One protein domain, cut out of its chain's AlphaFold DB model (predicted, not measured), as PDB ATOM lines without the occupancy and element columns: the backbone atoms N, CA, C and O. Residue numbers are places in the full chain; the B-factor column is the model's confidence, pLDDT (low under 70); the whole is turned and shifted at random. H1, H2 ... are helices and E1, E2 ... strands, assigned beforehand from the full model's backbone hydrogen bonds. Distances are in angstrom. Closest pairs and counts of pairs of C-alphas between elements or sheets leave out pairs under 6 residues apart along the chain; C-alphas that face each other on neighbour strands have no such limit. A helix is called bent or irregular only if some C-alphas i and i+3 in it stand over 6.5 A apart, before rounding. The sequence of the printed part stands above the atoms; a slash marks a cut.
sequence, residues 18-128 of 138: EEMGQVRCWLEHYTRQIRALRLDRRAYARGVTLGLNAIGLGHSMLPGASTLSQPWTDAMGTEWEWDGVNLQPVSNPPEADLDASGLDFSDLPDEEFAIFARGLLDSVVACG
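What this domain is: This is residues 18 to 128 of the 138 residues of an uncharacterized protein of Acidithiobacillus thiooxidans (UniProt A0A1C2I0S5). Three helices make the body, with H3 between H1 and H2 and crossing both, and a small hairpin of strands E1 and E2 packs on H2 beside its residues 45 to 57. Long stretches without named elements, residues 60 to 78 and 93 to 109, join the hairpin to the helices; residues 72 to 73 of the first pair antiparallel with residues 79 to 80 of E1. The printed part has 111 residues, with named elements in the order H1, H2, E1, E2, H3; the sheet is antiparallel, order E1 - E2, and the class is mostly helix. The whole is compact, with a radius of gyration of the C-alphas of 13.6 A and spans of 41 by 31 by 25 A.

Where its parts are: H1 is residues 18 to 33, 23.1 A from first to last C-alpha, and begins with C-alpha 18 at (148.042, 120.801, 108.370). H2 is residues 41 to 59, 25.4 A long, with C-alpha 41 at (128.711, 126.432, 90.746); it is neither bent nor irregular, but only just: C-alphas 56 and 59 are 6.3 A apart. E1 is residues 79 to 83, 12.7 A, and E2 is residues 88 to 92, 13.6 A. H3 is residues 110 to 126, 23.8 A, and ends with C-alpha 126 at (132.933, 113.401, 102.099).

How they stand to each other: H2 and H3 touch, with the C-alphas of Gly 47 and Leu 120 closest at 4.1 A; they run the same way at a steep tilt of 46 degrees. H3 touches H1 with residues 114 to 121 alone; the closest C-alphas are those of Leu 27 and Ala 114, 6.0 A apart. H1 and H3 run opposite ways at a steep tilt of 51 degrees. H1 and H2 are apart. E1 and E2 form an antiparallel hairpin, with 150 degrees between their directions; N 83 and O 88 at 2.9 A and N 90 and O 81 at 2.9 A are within hydrogen-bond range. The closest C-alphas of H2 and E2 are those of Thr 49 and Pro 89, 6.1 A apart. H1 is apart from both strands, and E1 is apart from H3. In H2 and H3 every O i to N i+4 pair is within hydrogen-bond range; in H1, 11 of 12 are.

The domain as a whole: The C-alphas farthest apart, those of Gln 33 and Val 85, are 42.4 A from each other. The printed part has no cut. The links from H2 to E1 and from E2 to H3 are long, that from H1 to H2 is short, and that from E1 to E2 is tight. The mean pLDDT of the printed part is 79.0; residues 35 to 36, 57 to 69, 95 to 104 and 106 are under 70.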
ATOM      1  N   GLU A  18     147.767 119.481 107.803       84.25
ATOM      2  CA  GLU A  18     148.042 120.801 108.370       84.25
ATOM      3  C   GLU A  18     147.711 121.897 107.356       84.25
ATOM      4  O   GLU A  18     147.023 122.854 107.706       84.25
ATOM      5  N   GLU A  19     148.110 121.718 106.096       86.62
ATOM      6  CA  GLU A  19     147.826 122.639 104.987       86.62
ATOM      7  C   GLU A  19     146.317 122.728 104.714       86.62
ATOM      8  O   GLU A  19     145.749 123.820 104.701       86.62
ATOM      9  N   MET A  20     145.614 121.592 104.659       86.00
ATOM     10  CA  MET A  20     144.145 121.570 104.597       86.00
ATOM     11  C   MET A  20     143.496 122.242 105.819       86.00
ATOM     12  O   MET A  20     142.472 122.926 105.718       86.00
ATOM     13  N   GLY A  21     144.105 122.088 106.997       88.19
ATOM     14  CA  GLY A  21     143.707 122.789 108.213       88.19
ATOM     15  C   GLY A  21     143.833 124.309 108.088       88.19
ATOM     16  O   GLY A  21     142.951 125.025 108.570       88.19
ATOM     17  N   GLN A  22     144.878 124.804 107.420       89.69
ATOM     18  CA  GLN A  22     145.067 126.230 107.139       89.69
ATOM     19  C   GLN A  22     144.009 126.755 106.162       89.69
ATOM     20  O   GLN A  22     143.418 127.798 106.441       89.69
ATOM     21  N   VAL A  23     143.692 126.004 105.098       90.12
ATOM     22  CA  VAL A  23     142.591 126.322 104.164       90.12
ATOM     23  C   VAL A  23     141.265 126.464 104.907       90.12
ATOM     24  O   VAL A  23     140.576 127.475 104.759       90.12
ATOM     25  N   ARG A  24     140.935 125.508 105.784       90.81
ATOM     26  CA  ARG A  24     139.732 125.582 106.628       90.81
ATOM     27  C   ARG A  24     139.737 126.811 107.536       90.81
ATOM     28  O   ARG A  24     138.743 127.531 107.583       90.81
ATOM     29  N   CYS A  25     140.830 127.054 108.259       89.94
ATOM     30  CA  CYS A  25     140.940 128.191 109.176       89.94
ATOM     31  C   CYS A  25     140.781 129.532 108.449       89.94
ATOM     32  O   CYS A  25     140.077 130.415 108.943       89.94
ATOM     33  N   TRP A  26     141.406 129.672 107.278       90.69
ATOM     34  CA  TRP A  26     141.275 130.861 106.446       90.69
ATOM     35  C   TRP A  26     139.835 131.037 105.954       90.69
ATOM     36  O   TRP A  26     139.265 132.110 106.139       90.69
ATOM     37  N   LEU A  27     139.201 129.981 105.425       90.19
ATOM     38  CA  LEU A  27     137.820 130.044 104.941       90.19
ATOM     39  C   LEU A  27     136.847 130.442 106.061       90.19
ATOM     40  O   LEU A  27     135.991 131.305 105.869       90.19
ATOM     41  N   GLU A  28     136.985 129.858 107.253       88.38
ATOM     42  CA  GLU A  28     136.182 130.228 108.424       88.38
ATOM     43  C   GLU A  28     136.401 131.684 108.853       88.38
ATOM     44  O   GLU A  28     135.477 132.326 109.351       88.38
ATOM     45  N   HIS A  29     137.619 132.208 108.710       87.19
ATOM     46  CA  HIS A  29     137.920 133.599 109.027       87.19
ATOM     47  C   HIS A  29     137.322 134.551 107.989       87.19
ATOM     48  O   HIS A  29     136.600 135.474 108.364       87.19
ATOM     49  N   TYR A  30     137.569 134.290 106.704       87.00
ATOM     50  CA  TYR A  30     137.065 135.074 105.578       87.00
ATOM     51  C   TYR A  30     135.536 135.167 105.612       87.00
ATOM     52  O   TYR A  30     134.956 136.251 105.582       87.00
ATOM     53  N   THR A  31     134.871 134.030 105.807       84.75
ATOM     54  CA  THR A  31     133.405 133.951 105.827       84.75
ATOM     55  C   THR A  31     132.743 134.637 107.019       84.75
ATOM     56  O   THR A  31     131.587 135.027 106.920       84.75
ATOM     57  N   ARG A  32     133.456 134.857 108.132       83.31
ATOM     58  CA  ARG A  32     132.955 135.694 109.240       83.31
ATOM     59  C   ARG A  32     132.946 137.183 108.902       83.31
ATOM     60  O   ARG A  32     132.238 137.938 109.563       83.31
ATOM     61  N   GLN A  33     133.764 137.610 107.944       81.00
ATOM     62  CA  GLN A  33     133.881 139.014 107.549       81.00
ATOM     63  C   GLN A  33     132.878 139.397 106.455       81.00
ATOM     64  O   GLN A  33     132.508 140.565 106.344       81.00
ATOM     65  N   ILE A  34     132.411 138.424 105.670       74.81
ATOM     66  CA  ILE A  34     131.429 138.630 104.602       74.81
ATOM     67  C   ILE A  34     130.013 138.256 105.068       74.81
ATOM     68  O   ILE A  34     129.826 137.397 105.922       74.81
ATOM     69  N   ARG A  35     128.987 138.927 104.526       65.19
ATOM     70  CA  ARG A  35     127.586 138.724 104.951       65.19
ATOM     71  C   ARG A  35     126.989 137.387 104.502       65.19
ATOM     72  O   ARG A  35     126.130 136.873 105.205       65.19
ATOM     73  N   ALA A  36     127.398 136.890 103.337       69.00
ATOM     74  CA  ALA A  36     126.927 135.645 102.736       69.00
ATOM     75  C   ALA A  36     127.894 135.247 101.616       69.00
ATOM     76  O   ALA A  36     128.192 136.077 100.754       69.00
ATOM     77  N   LEU A  37     128.382 134.005 101.616       76.88
ATOM     78  CA  LEU A  37     129.159 133.479 100.495       76.88
ATOM     79  C   LEU A  37     128.177 133.001  99.427       76.88
ATOM     80  O   LEU A  37     127.527 131.966  99.597       76.88
ATOM     81  N   ARG A  38     128.049 133.746  98.326       82.12
ATOM     82  CA  ARG A  38     127.210 133.300  97.218       82.12
ATOM     83  C   ARG A  38     127.946 132.208  96.461       82.12
ATOM     84  O   ARG A  38     128.904 132.456  95.746       82.12
ATOM     85  N   LEU A  39     127.451 130.996  96.621       79.06
ATOM     86  CA  LEU A  39     127.960 129.815  95.959       79.06
ATOM     87  C   LEU A  39     127.873 129.947  94.421       79.06
ATOM     88  O   LEU A  39     126.784 129.961  93.846       79.06
ATOM     89  N   ASP A  40     129.036 130.044  93.768       86.88
ATOM     90  CA  ASP A  40     129.198 129.889  92.319       86.88
ATOM     91  C   ASP A  40     129.456 128.418  91.983       86.88
ATOM     92  O   ASP A  40     130.372 127.790  92.523       86.88
ATOM     93  N   ARG A  41     128.648 127.859  91.076       84.06
ATOM     94  CA  ARG A  41     128.711 126.432  90.746       84.06
ATOM     95  C   ARG A  41     130.073 126.037  90.183       84.06
ATOM     96  O   ARG A  41     130.611 125.009  90.574       84.06
ATOM     97  N   ARG A  42     130.649 126.847  89.290       84.94
ATOM     98  CA  ARG A  42     131.880 126.491  88.576       84.94
ATOM     99  C   ARG A  42     133.099 126.559  89.489       84.94
ATOM    100  O   ARG A  42     133.977 125.708  89.391       84.94
ATOM    101  N   ALA A  43     133.202 127.576  90.342       87.00
ATOM    102  CA  ALA A  43     134.280 127.671  91.325       87.00
ATOM    103  C   ALA A  43     134.194 126.533  92.354       87.00
ATOM    104  O   ALA A  43     135.199 125.876  92.626       87.00
ATOM    105  N   TYR A  44     132.991 126.241  92.854       89.44
ATOM    106  CA  TYR A  44     132.771 125.180  93.836       89.44
ATOM    107  C   TYR A  44     133.119 123.802  93.269       89.44
ATOM    108  O   TYR A  44     133.903 123.069  93.870       89.44
ATOM    109  N   ALA A  45     132.596 123.480  92.083       88.38
ATOM    110  CA  ALA A  45     132.839 122.209  91.418       88.38
ATOM    111  C   ALA A  45     134.329 121.969  91.136       88.38
ATOM    112  O   ALA A  45     134.836 120.887  91.409       88.38
ATOM    113  N   ARG A  46     135.070 123.001  90.703       87.19
ATOM    114  CA  ARG A  46     136.537 122.924  90.552       87.19
ATOM    115  C   ARG A  46     137.236 122.536  91.859       87.19
ATOM    116  O   ARG A  46     138.168 121.736  91.839       87.19
ATOM    117  N   GLY A  47     136.766 123.074  92.985       89.25
ATOM    118  CA  GLY A  47     137.242 122.696  94.314       89.25
ATOM    119  C   GLY A  47     136.978 121.227  94.632       89.25
ATOM    120  O   GLY A  47     137.895 120.517  95.041       89.25
ATOM    121  N   VAL A  48     135.747 120.762  94.394       89.56
ATOM    122  CA  VAL A  48     135.358 119.355  94.585       89.56
ATOM    123  C   VAL A  48     136.230 118.430  93.738       89.56
ATOM    124  O   VAL A  48     136.826 117.492  94.262       89.56
ATOM    125  N   THR A  49     136.375 118.726  92.446       87.44
ATOM    126  CA  THR A  49     137.214 117.960  91.518       87.44
ATOM    127  C   THR A  49     138.659 117.874  91.998       87.44
ATOM    128  O   THR A  49     139.235 116.785  91.988       87.44
ATOM    129  N   LEU A  50     139.258 118.984  92.445       85.69
ATOM    130  CA  LEU A  50     140.623 118.958  92.968       85.69
ATOM    131  C   LEU A  50     140.731 118.084  94.221       85.69
ATOM    132  O   LEU A  50     141.664 117.291  94.315       85.69
ATOM    133  N   GLY A  51     139.796 118.201  95.166       86.06
ATOM    134  CA  GLY A  51     139.832 117.410  96.396       86.06
ATOM    135  C   GLY A  51     139.651 115.917  96.152       86.06
ATOM    136  O   GLY A  51     140.410 115.115  96.698       86.06
ATOM    137  N   LEU A  52     138.725 115.536  95.270       84.88
ATOM    138  CA  LEU A  52     138.555 114.143  94.858       84.88
ATOM    139  C   LEU A  52     139.795 113.616  94.135       84.88
ATOM    140  O   LEU A  52     140.271 112.535  94.476       84.88
ATOM    141  N   ASN A  53     140.370 114.387  93.205       81.88
ATOM    142  CA  ASN A  53     141.602 113.990  92.525       81.88
ATOM    143  C   ASN A  53     142.773 113.848  93.506       81.88
ATOM    144  O   ASN A  53     143.482 112.847  93.442       81.88
ATOM    145  N   ALA A  54     142.961 114.789  94.441       78.56
ATOM    146  CA  ALA A  54     144.015 114.723  95.459       78.56
ATOM    147  C   ALA A  54     143.925 113.422  96.273       78.56
ATOM    148  O   ALA A  54     144.941 112.776  96.543       78.56
ATOM    149  N   ILE A  55     142.705 112.985  96.592       76.25
ATOM    150  CA  ILE A  55     142.457 111.708  97.267       76.25
ATOM    151  C   ILE A  55     142.733 110.518  96.352       76.25
ATOM    152  O   ILE A  55     143.438 109.591  96.752       76.25
ATOM    153  N   GLY A  56     142.206 110.556  95.132       71.38
ATOM    154  CA  GLY A  56     142.264 109.452  94.185       71.38
ATOM    155  C   GLY A  56     143.651 109.156  93.609       71.38
ATOM    156  O   GLY A  56     143.993 107.982  93.493       71.38
ATOM    157  N   LEU A  57     144.463 110.171  93.278       69.06
ATOM    158  CA  LEU A  57     145.806 109.965  92.693       69.06
ATOM    159  C   LEU A  57     146.948 110.113  93.709       69.06
ATOM    160  O   LEU A  57     148.044 109.617  93.457       69.06
ATOM    161  N   GLY A  58     146.729 110.819  94.823       60.16
ATOM    162  CA  GLY A  58     147.787 111.160  95.784       60.16
ATOM    163  C   GLY A  58     147.664 110.487  97.153       60.16
ATOM    164  O   GLY A  58     148.678 110.100  97.732       60.16
ATOM    165  N   HIS A  59     146.445 110.329  97.681       52.69
ATOM    166  CA  HIS A  59     146.225 110.019  99.106       52.69
ATOM    167  C   HIS A  59     145.533 108.684  99.404       52.69
ATOM    168  O   HIS A  59     145.272 108.394 100.571       52.69
ATOM    169  N   SER A  60     145.339 107.796  98.424       47.84
ATOM    170  CA  SER A  60     144.860 106.417  98.656       47.84
ATOM    171  C   SER A  60     145.801 105.557  99.528       47.84
ATOM    172  O   SER A  60     145.521 104.384  99.778       47.84
ATOM    173  N   MET A  61     146.922 106.123  99.997       44.53
ATOM    174  CA  MET A  61     147.836 105.532 100.981       44.53
ATOM    175  C   MET A  61     147.630 106.042 102.421       44.53
ATOM    176  O   MET A  61     148.303 105.552 103.329       44.53
ATOM    177  N   LEU A  62     146.708 106.983 102.669       51.97
ATOM    178  CA  LEU A  62     146.323 107.382 104.025       51.97
ATOM    179  C   LEU A  62     145.220 106.454 104.567       51.97
ATOM    180  O   LEU A  62     144.149 106.351 103.964       51.97
ATOM    181  N   PRO A  63     145.421 105.802 105.728       49.00
ATOM    182  CA  PRO A  63     144.373 105.017 106.371       49.00
ATOM    183  C   PRO A  63     143.149 105.892 106.688       49.00
ATOM    184  O   PRO A  63     143.232 106.791 107.521       49.00
ATOM    185  N   GLY A  64     142.012 105.618 106.040       55.97
ATOM    186  CA  GLY A  64     140.721 106.263 106.325       55.97
ATOM    187  C   GLY A  64     140.153 107.166 105.225       55.97
ATOM    188  O   GLY A  64     138.967 107.478 105.292       55.97
ATOM    189  N   ALA A  65     140.929 107.531 104.197       58.53
ATOM    190  CA  ALA A  65     140.394 108.239 103.033       58.53
ATOM    191  C   ALA A  65     139.716 107.232 102.080       58.53
ATOM    192  O   ALA A  65     140.382 106.489 101.363       58.53
ATOM    193  N   SER A  66     138.383 107.159 102.107       63.38
ATOM    194  CA  SER A  66     137.588 106.370 101.159       63.38
ATOM    195  C   SER A  66     137.197 107.280 100.005       63.38
ATOM    196  O   SER A  66     136.470 108.242 100.215       63.38
ATOM    197  N   THR A  67     137.673 106.997  98.794       69.12
ATOM    198  CA  THR A  67     137.495 107.835  97.595       69.12
ATOM    199  C   THR A  67     136.044 107.887  97.076       69.12
ATOM    200  O   THR A  67     135.835 107.825  95.887       69.12
ATOM    201  N   LEU A  68     135.014 107.983  97.919       69.69
ATOM    202  CA  LEU A  68     133.598 107.808  97.560       69.69
ATOM    203  C   LEU A  68     133.307 106.395  97.020       69.69
ATOM    204  O   LEU A  68     133.183 106.160  95.824       69.69
ATOM    205  N   SER A  69     133.157 105.427  97.929       64.81
ATOM    206  CA  SER A  69     132.641 104.088  97.577       64.81
ATOM    207  C   SER A  69     131.163 104.091  97.151       64.81
ATOM    208  O   SER A  69     130.661 103.080  96.660       64.81
ATOM    209  N   GLN A  70     130.463 105.208  97.362       75.50
ATOM    210  CA  GLN A  70     129.078 105.458  96.974       75.50
ATOM    211  C   GLN A  70     128.938 106.912  96.500       75.50
ATOM    212  O   GLN A  70     129.712 107.757  96.965       75.50
ATOM    213  N   PRO A  71     127.943 107.221  95.648       84.25
ATOM    214  CA  PRO A  71     127.658 108.591  95.244       84.25
ATOM    215  C   PRO A  71     127.399 109.513  96.444       84.25
ATOM    216  O   PRO A  71     126.745 109.134  97.421       84.25
ATOM    217  N   TRP A  72     127.903 110.741  96.361       89.38
ATOM    218  CA  TRP A  72     127.741 111.794  97.358       89.38
ATOM    219  C   TRP A  72     127.129 113.042  96.723       89.38
ATOM    220  O   TRP A  72     127.641 113.564  95.738       89.38
ATOM    221  N   THR A  73     126.045 113.558  97.305       90.94
ATOM    222  CA  THR A  73     125.447 114.829  96.876       90.94
ATOM    223  C   THR A  73     126.096 116.009  97.595       90.94
ATOM    224  O   THR A  73     126.095 116.082  98.830       90.94
ATOM    225  N   ASP A  74     126.620 116.951  96.816       89.69
ATOM    226  CA  ASP A  74     127.293 118.144  97.317       89.69
ATOM    227  C   ASP A  74     126.321 119.245  97.793       89.69
ATOM    228  O   ASP A  74     125.095 119.096  97.788       89.69
ATOM    229  N   ALA A  75     126.864 120.384  98.236       86.19
ATOM    230  CA  ALA A  75     126.060 121.511  98.717       86.19
ATOM    231  C   ALA A  75     125.236 122.215  97.619       86.19
ATOM    232  O   ALA A  75     124.332 122.987  97.945       86.19
ATOM    233  N   MET A  76     125.541 121.964  96.345       87.06
ATOM    234  CA  MET A  76     124.850 122.507  95.173       87.06
ATOM    235  C   MET A  76     123.760 121.566  94.645       87.06
ATOM    236  O   MET A  76     122.999 121.956  93.759       87.06
ATOM    237  N   GLY A  77     123.672 120.344  95.181       88.31
ATOM    238  CA  GLY A  77     122.774 119.304  94.689       88.31
ATOM    239  C   GLY A  77     123.340 118.499  93.516       88.31
ATOM    240  O   GLY A  77     122.581 117.763  92.890       88.31
ATOM    241  N   THR A  78     124.633 118.631  93.206       88.62
ATOM    242  CA  THR A  78     125.317 117.784  92.221       88.62
ATOM    243  C   THR A  78     125.721 116.476  92.893       88.62
ATOM    244  O   THR A  78     126.281 116.474  93.992       88.62
ATOM    245  N   GLU A  79     125.427 115.353  92.249       90.50
ATOM    246  CA  GLU A  79     125.898 114.043  92.692       90.50
ATOM    247  C   GLU A  79     127.305 113.788  92.146       90.50
ATOM    248  O   GLU A  79     127.558 114.023  90.966       90.50
ATOM    249  N   TRP A  80     128.204 113.324  93.009       89.12
ATOM    250  CA  TRP A  80     129.601 113.030  92.710       89.12
ATOM    251  C   TRP A  80     129.936 111.587  93.049       89.12
ATOM    252  O   TRP A  80     129.543 111.080  94.098       89.12
ATOM    253  N   GLU A  81     130.744 110.957  92.211       86.75
ATOM    254  CA  GLU A  81     131.347 109.657  92.481       86.75
ATOM    255  C   GLU A  81     132.783 109.624  91.944       86.75
ATOM    256  O   GLU A  81     133.182 110.450  91.116       86.75
ATOM    257  N   TRP A  82     133.585 108.682  92.435       83.94
ATOM    258  CA  TRP A  82     134.907 108.426  91.875       83.94
ATOM    259  C   TRP A  82     134.837 107.279  90.878       83.94
ATOM    260  O   TRP A  82     134.553 106.135  91.242       83.94
ATOM    261  N   ASP A  83     135.160 107.573  89.625       82.88
ATOM    262  CA  ASP A  83     135.323 106.552  88.607       82.88
ATOM    263  C   ASP A  83     136.656 105.832  88.832       82.88
ATOM    264  O   ASP A  83     137.728 106.287  88.429       82.88
ATOM    265  N   GLY A  84     136.590 104.675  89.493       77.19
ATOM    266  CA  GLY A  84     137.759 103.838  89.754       77.19
ATOM    267  C   GLY A  84     138.398 103.230  88.499       77.19
ATOM    268  O   GLY A  84     139.540 102.785  88.577       77.19
ATOM    269  N   VAL A  85     137.698 103.204  87.358       82.56
ATOM    270  CA  VAL A  85     138.229 102.692  86.082       82.56
ATOM    271  C   VAL A  85     139.048 103.771  85.385       82.56
ATOM    272  O   VAL A  85     140.173 103.510  84.967       82.56
ATOM    273  N   ASN A  86     138.493 104.980  85.281       81.25
ATOM    274  CA  ASN A  86     139.151 106.105  84.616       81.25
ATOM    275  C   ASN A  86     140.000 106.969  85.565       81.25
ATOM    276  O   ASN A  86     140.650 107.903  85.107       81.25
ATOM    277  N   LEU A  87     140.027 106.639  86.862       79.25
ATOM    278  CA  LEU A  87     140.788 107.326  87.911       79.25
ATOM    279  C   LEU A  87     140.510 108.835  87.959       79.25
ATOM    280  O   LEU A  87     141.435 109.644  88.033       79.25
ATOM    281  N   GLN A  88     139.230 109.202  87.920       81.75
ATOM    282  CA  GLN A  88     138.787 110.595  87.902       81.75
ATOM    283  C   GLN A  88     137.450 110.769  88.638       81.75
ATOM    284  O   GLN A  88     136.660 109.824  88.709       81.75
ATOM    285  N   PRO A  89     137.146 111.966  89.163       84.25
ATOM    286  CA  PRO A  89     135.825 112.262  89.678       84.25
ATOM    287  C   PRO A  89     134.859 112.443  88.513       84.25
ATOM    288  O   PRO A  89     135.195 113.051  87.497       84.25
ATOM    289  N   VAL A  90     133.639 111.959  88.684       86.94
ATOM    290  CA  VAL A  90     132.549 112.181  87.735       86.94
ATOM    291  C   VAL A  90     131.343 112.735  88.481       86.94
ATOM    292  O   VAL A  90     131.161 112.486  89.676       86.94
ATOM    293  N   SER A  91     130.547 113.538  87.782       87.31
ATOM    294  CA  SER A  91     129.380 114.207  88.345       87.31
ATOM    295  C   SER A  91     128.126 113.982  87.511       87.31
ATOM    296  O   SER A  91     128.186 113.763  86.297       87.31
ATOM    297  N   ASN A  92     126.972 114.044  88.173       83.50
ATOM    298  CA  ASN A  92     125.658 113.953  87.554       83.50
ATOM    299  C   ASN A  92     124.783 115.157  87.979       83.50
ATOM    300  O   ASN A  92     124.500 115.317  89.172       83.50
ATOM    301  N   PRO A  93     124.340 116.019  87.033       78.06
ATOM    302  CA  PRO A  93     124.635 115.978  85.595       78.06
ATOM    303  C   PRO A  93     126.122 116.250  85.296       78.06
ATOM    304  O   PRO A  93     126.757 116.953  86.083       78.06
ATOM    305  N   PRO A  94     126.658 115.759  84.158       70.94
ATOM    306  CA  PRO A  94     128.061 115.941  83.802       70.94
ATOM    307  C   PRO A  94     128.429 117.418  83.747       70.94
ATOM    308  O   PRO A  94     127.832 118.201  82.999       70.94
ATOM    309  N   GLU A  95     129.432 117.806  84.519       66.19
ATOM    310  CA  GLU A  95     129.970 119.158  84.458       66.19
ATOM    311  C   GLU A  95     130.956 119.236  83.291       66.19
ATOM    312  O   GLU A  95     132.108 118.827  83.379       66.19
ATOM    313  N   ALA A  96     130.446 119.714  82.155       45.69
ATOM    314  CA  ALA A  96     131.038 119.559  80.826       45.69
ATOM    315  C   ALA A  96     132.423 120.204  80.594       45.69
ATOM    316  O   ALA A  96     132.903 120.150  79.467       45.69
ATOM    317  N   ASP A  97     133.052 120.840  81.591       52.50
ATOM    318  CA  ASP A  97     134.261 121.648  81.360       52.50
ATOM    319  C   ASP A  97     135.079 121.927  82.640       52.50
ATOM    320  O   ASP A  97     135.396 123.075  82.980       52.50
ATOM    321  N   LEU A  98     135.371 120.878  83.415       58.03
ATOM    322  CA  LEU A  98     136.168 120.972  84.646       58.03
ATOM    323  C   LEU A  98     137.564 120.393  84.450       58.03
ATOM    324  O   LEU A  98     137.971 119.449  85.123       58.03
ATOM    325  N   ASP A  99     138.320 120.995  83.537       56.62
ATOM    326  CA  ASP A  99     139.760 120.789  83.519       56.62
ATOM    327  C   ASP A  99     140.384 121.479  84.746       56.62
ATOM    328  O   ASP A  99     140.674 122.677  84.756       56.62
ATOM    329  N   ALA A 100     140.530 120.723  85.835       54.19
ATOM    330  CA  ALA A 100     141.255 121.164  87.023       54.19
ATOM    331  C   ALA A 100     142.784 121.080  86.834       54.19
ATOM    332  O   ALA A 100     143.521 121.530  87.710       54.19
ATOM    333  N   SER A 101     143.271 120.508  85.723       51.41
ATOM    334  CA  SER A 101     144.681 120.139  85.540       51.41
ATOM    335  C   SER A 101     145.596 121.274  85.056       51.41
ATOM    336  O   SER A 101     146.796 121.063  84.902       51.41
ATOM    337  N   GLY A 102     145.073 122.497  84.897       47.81
ATOM    338  CA  GLY A 102     145.844 123.644  84.395       47.81
ATOM    339  C   GLY A 102     145.564 124.997  85.052       47.81
ATOM    340  O   GLY A 102     146.002 126.015  84.523       47.81
ATOM    341  N   LEU A 103     144.824 125.049  86.163       56.81
ATOM    342  CA  LEU A 103     144.464 126.318  86.797       56.81
ATOM    343  C   LEU A 103     145.438 126.672  87.920       56.81
ATOM    344  O   LEU A 103     145.512 125.985  88.936       56.81
ATOM    345  N   ASP A 104     146.151 127.781  87.742       62.78
ATOM    346  CA  ASP A 104     146.835 128.456  88.836       62.78
ATOM    347  C   ASP A 104     145.777 129.129  89.725       62.78
ATOM    348  O   ASP A 104     145.218 130.179  89.403       62.78
ATOM    349  N   PHE A 105     145.433 128.477  90.836       70.25
ATOM    350  CA  PHE A 105     144.428 128.982  91.775       70.25
ATOM    351  C   PHE A 105     144.905 130.227  92.537       70.25
ATOM    352  O   PHE A 105     144.102 130.854  93.232       70.25
ATOM    353  N   SER A 106     146.186 130.599  92.409       67.44
ATOM    354  CA  SER A 106     146.746 131.794  93.039       67.44
ATOM    355  C   SER A 106     146.228 133.099  92.416       67.44
ATOM    356  O   SER A 106     146.236 134.131  93.083       67.44
ATOM    357  N   ASP A 107     145.664 133.065  91.208       74.75
ATOM    358  CA  ASP A 107     145.089 134.258  90.573       74.75
ATOM    359  C   ASP A 107     143.591 134.457  90.871       74.75
ATOM    360  O   ASP A 107     143.007 135.474  90.485       74.75
ATOM    361  N   LEU A 108     142.941 133.517  91.571       79.88
ATOM    362  CA  LEU A 108     141.520 133.651  91.900       79.88
ATOM    363  C   LEU A 108     141.285 134.847  92.840       79.88
ATOM    364  O   LEU A 108     142.005 134.998  93.831       79.88
ATOM    365  N   PRO A 109     140.247 135.672  92.604       87.88
ATOM    366  CA  PRO A 109     139.758 136.613  93.606       87.88
ATOM    367  C   PRO A 109     139.381 135.881  94.899       87.88
ATOM    368  O   PRO A 109     138.885 134.758  94.845       87.88
ATOM    369  N   ASP A 110     139.548 136.518  96.061       88.12
ATOM    370  CA  ASP A 110     139.314 135.861  97.360       88.12
ATOM    371  C   ASP A 110     137.906 135.265  97.509       88.12
ATOM    372  O   ASP A 110     137.745 134.229  98.149       88.12
ATOM    373  N   GLU A 111     136.890 135.877  96.894       88.69
ATOM    374  CA  GLU A 111     135.523 135.347  96.900       88.69
ATOM    375  C   GLU A 111     135.420 134.037  96.100       88.69
ATOM    376  O   GLU A 111     134.895 133.043  96.603       88.69
ATOM    377  N   GLU A 112     135.985 133.996  94.889       88.81
ATOM    378  CA  GLU A 112     136.032 132.777  94.071       88.81
ATOM    379  C   GLU A 112     136.895 131.698  94.726       88.81
ATOM    380  O   GLU A 112     136.502 130.530  94.768       88.81
ATOM    381  N   PHE A 113     138.035 132.091  95.300       90.31
ATOM    382  CA  PHE A 113     138.898 131.189  96.047       90.31
ATOM    383  C   PHE A 113     138.182 130.624  97.279       90.31
ATOM    384  O   PHE A 113     138.324 129.442  97.569       90.31
ATOM    385  N   ALA A 114     137.363 131.408  97.986       91.25
ATOM    386  CA  ALA A 114     136.576 130.914  99.113       91.25
ATOM    387  C   ALA A 114     135.533 129.869  98.688       91.25
ATOM    388  O   ALA A 114     135.345 128.867  99.382       91.25
ATOM    389  N   ILE A 115     134.880 130.060  97.539       91.31
ATOM    390  CA  ILE A 115     133.923 129.093  96.982       91.31
ATOM    391  C   ILE A 115     134.648 127.809  96.550       91.31
ATOM    392  O   ILE A 115     134.201 126.704  96.861       91.31
ATOM    393  N   PHE A 116     135.795 127.955  95.891       90.81
ATOM    394  CA  PHE A 116     136.670 126.852  95.510       90.81
ATOM    395  C   PHE A 116     137.181 126.070  96.730       90.81
ATOM    396  O   PHE A 116     136.997 124.856  96.815       90.81
ATOM    397  N   ALA A 117     137.738 126.759  97.727       91.00
ATOM    398  CA  ALA A 117     138.200 126.171  98.980       91.00
ATOM    399  C   ALA A 117     137.063 125.449  99.708       91.00
ATOM    400  O   ALA A 117     137.280 124.416 100.341       91.00
ATOM    401  N   ARG A 118     135.829 125.956  99.591       91.75
ATOM    402  CA  ARG A 118     134.665 125.285 100.155       91.75
ATOM    403  C   ARG A 118     134.359 123.956  99.459       91.75
ATOM    404  O   ARG A 118     134.149 122.966 100.155       91.75
ATOM    405  N   GLY A 119     134.370 123.914  98.127       91.25
ATOM    406  CA  GLY A 119     134.201 122.666  97.371       91.25
ATOM    407  C   GLY A 119     135.296 121.642  97.681       91.25
ATOM    408  O   GLY A 119     135.006 120.478  97.960       91.25
ATOM    409  N   LEU A 120     136.548 122.106  97.748       90.81
ATOM    410  CA  LEU A 120     137.698 121.299  98.160       90.81
ATOM    411  C   LEU A 120     137.457 120.657  99.530       90.81
ATOM    412  O   LEU A 120     137.490 119.435  99.655       90.81
ATOM    413  N   LEU A 121     137.154 121.464 100.547       90.94
ATOM    414  CA  LEU A 121     136.958 120.980 101.911       90.94
ATOM    415  C   LEU A 121     135.732 120.063 102.052       90.94
ATOM    416  O   LEU A 121     135.774 119.102 102.817       90.94
ATOM    417  N   ASP A 122     134.641 120.337 101.333       91.25
ATOM    418  CA  ASP A 122     133.457 119.470 101.345       91.25
ATOM    419  C   ASP A 122     133.781 118.080 100.777       91.25
ATOM    420  O   ASP A 122     133.422 117.076 101.396       91.25
ATOM    421  N   SER A 123     134.520 118.012  99.666       88.81
ATOM    422  CA  SER A 123     134.900 116.739  99.042       88.81
ATOM    423  C   SER A 123     135.844 115.902  99.913       88.81
ATOM    424  O   SER A 123     135.631 114.703 100.084       88.81
ATOM    425  N   VAL A 124     136.840 116.521 100.557       86.81
ATOM    426  CA  VAL A 124     137.774 115.777 101.421       86.81
ATOM    427  C   VAL A 124     137.125 115.307 102.724       86.81
ATOM    428  O   VAL A 124     137.502 114.265 103.262       86.81
ATOM    429  N   VAL A 125     136.104 116.019 103.215       87.25
ATOM    430  CA  VAL A 125     135.247 115.531 104.308       87.25
ATOM    431  C   VAL A 125     134.368 114.375 103.843       87.25
ATOM    432  O   VAL A 125     134.240 113.393 104.572       87.25
ATOM    433  N   ALA A 126     133.776 114.463 102.649       86.12
ATOM    434  CA  ALA A 126     132.933 113.401 102.099       86.12
ATOM    435  C   ALA A 126     133.698 112.077 101.948       86.12
ATOM    436  O   ALA A 126     133.161 111.010 102.236       86.12
ATOM    437  N   CYS A 127     134.980 112.156 101.600       81.75
ATOM    438  CA  CYS A 127     135.873 111.005 101.516       81.75
ATOM    439  C   CYS A 127     136.465 110.548 102.863       81.75
ATOM    440  O   CYS A 127     137.282 109.631 102.899       81.75
ATOM    441  N   GLY A 128     136.119 111.190 103.982       80.06
ATOM    442  CA  GLY A 128     136.617 110.818 105.311       80.06
ATOM    443  C   GLY A 128     138.073 111.201 105.600       80.06
ATOM    444  O   GLY A 128     138.605 110.804 106.635       80.06
TER     445      GLY A 128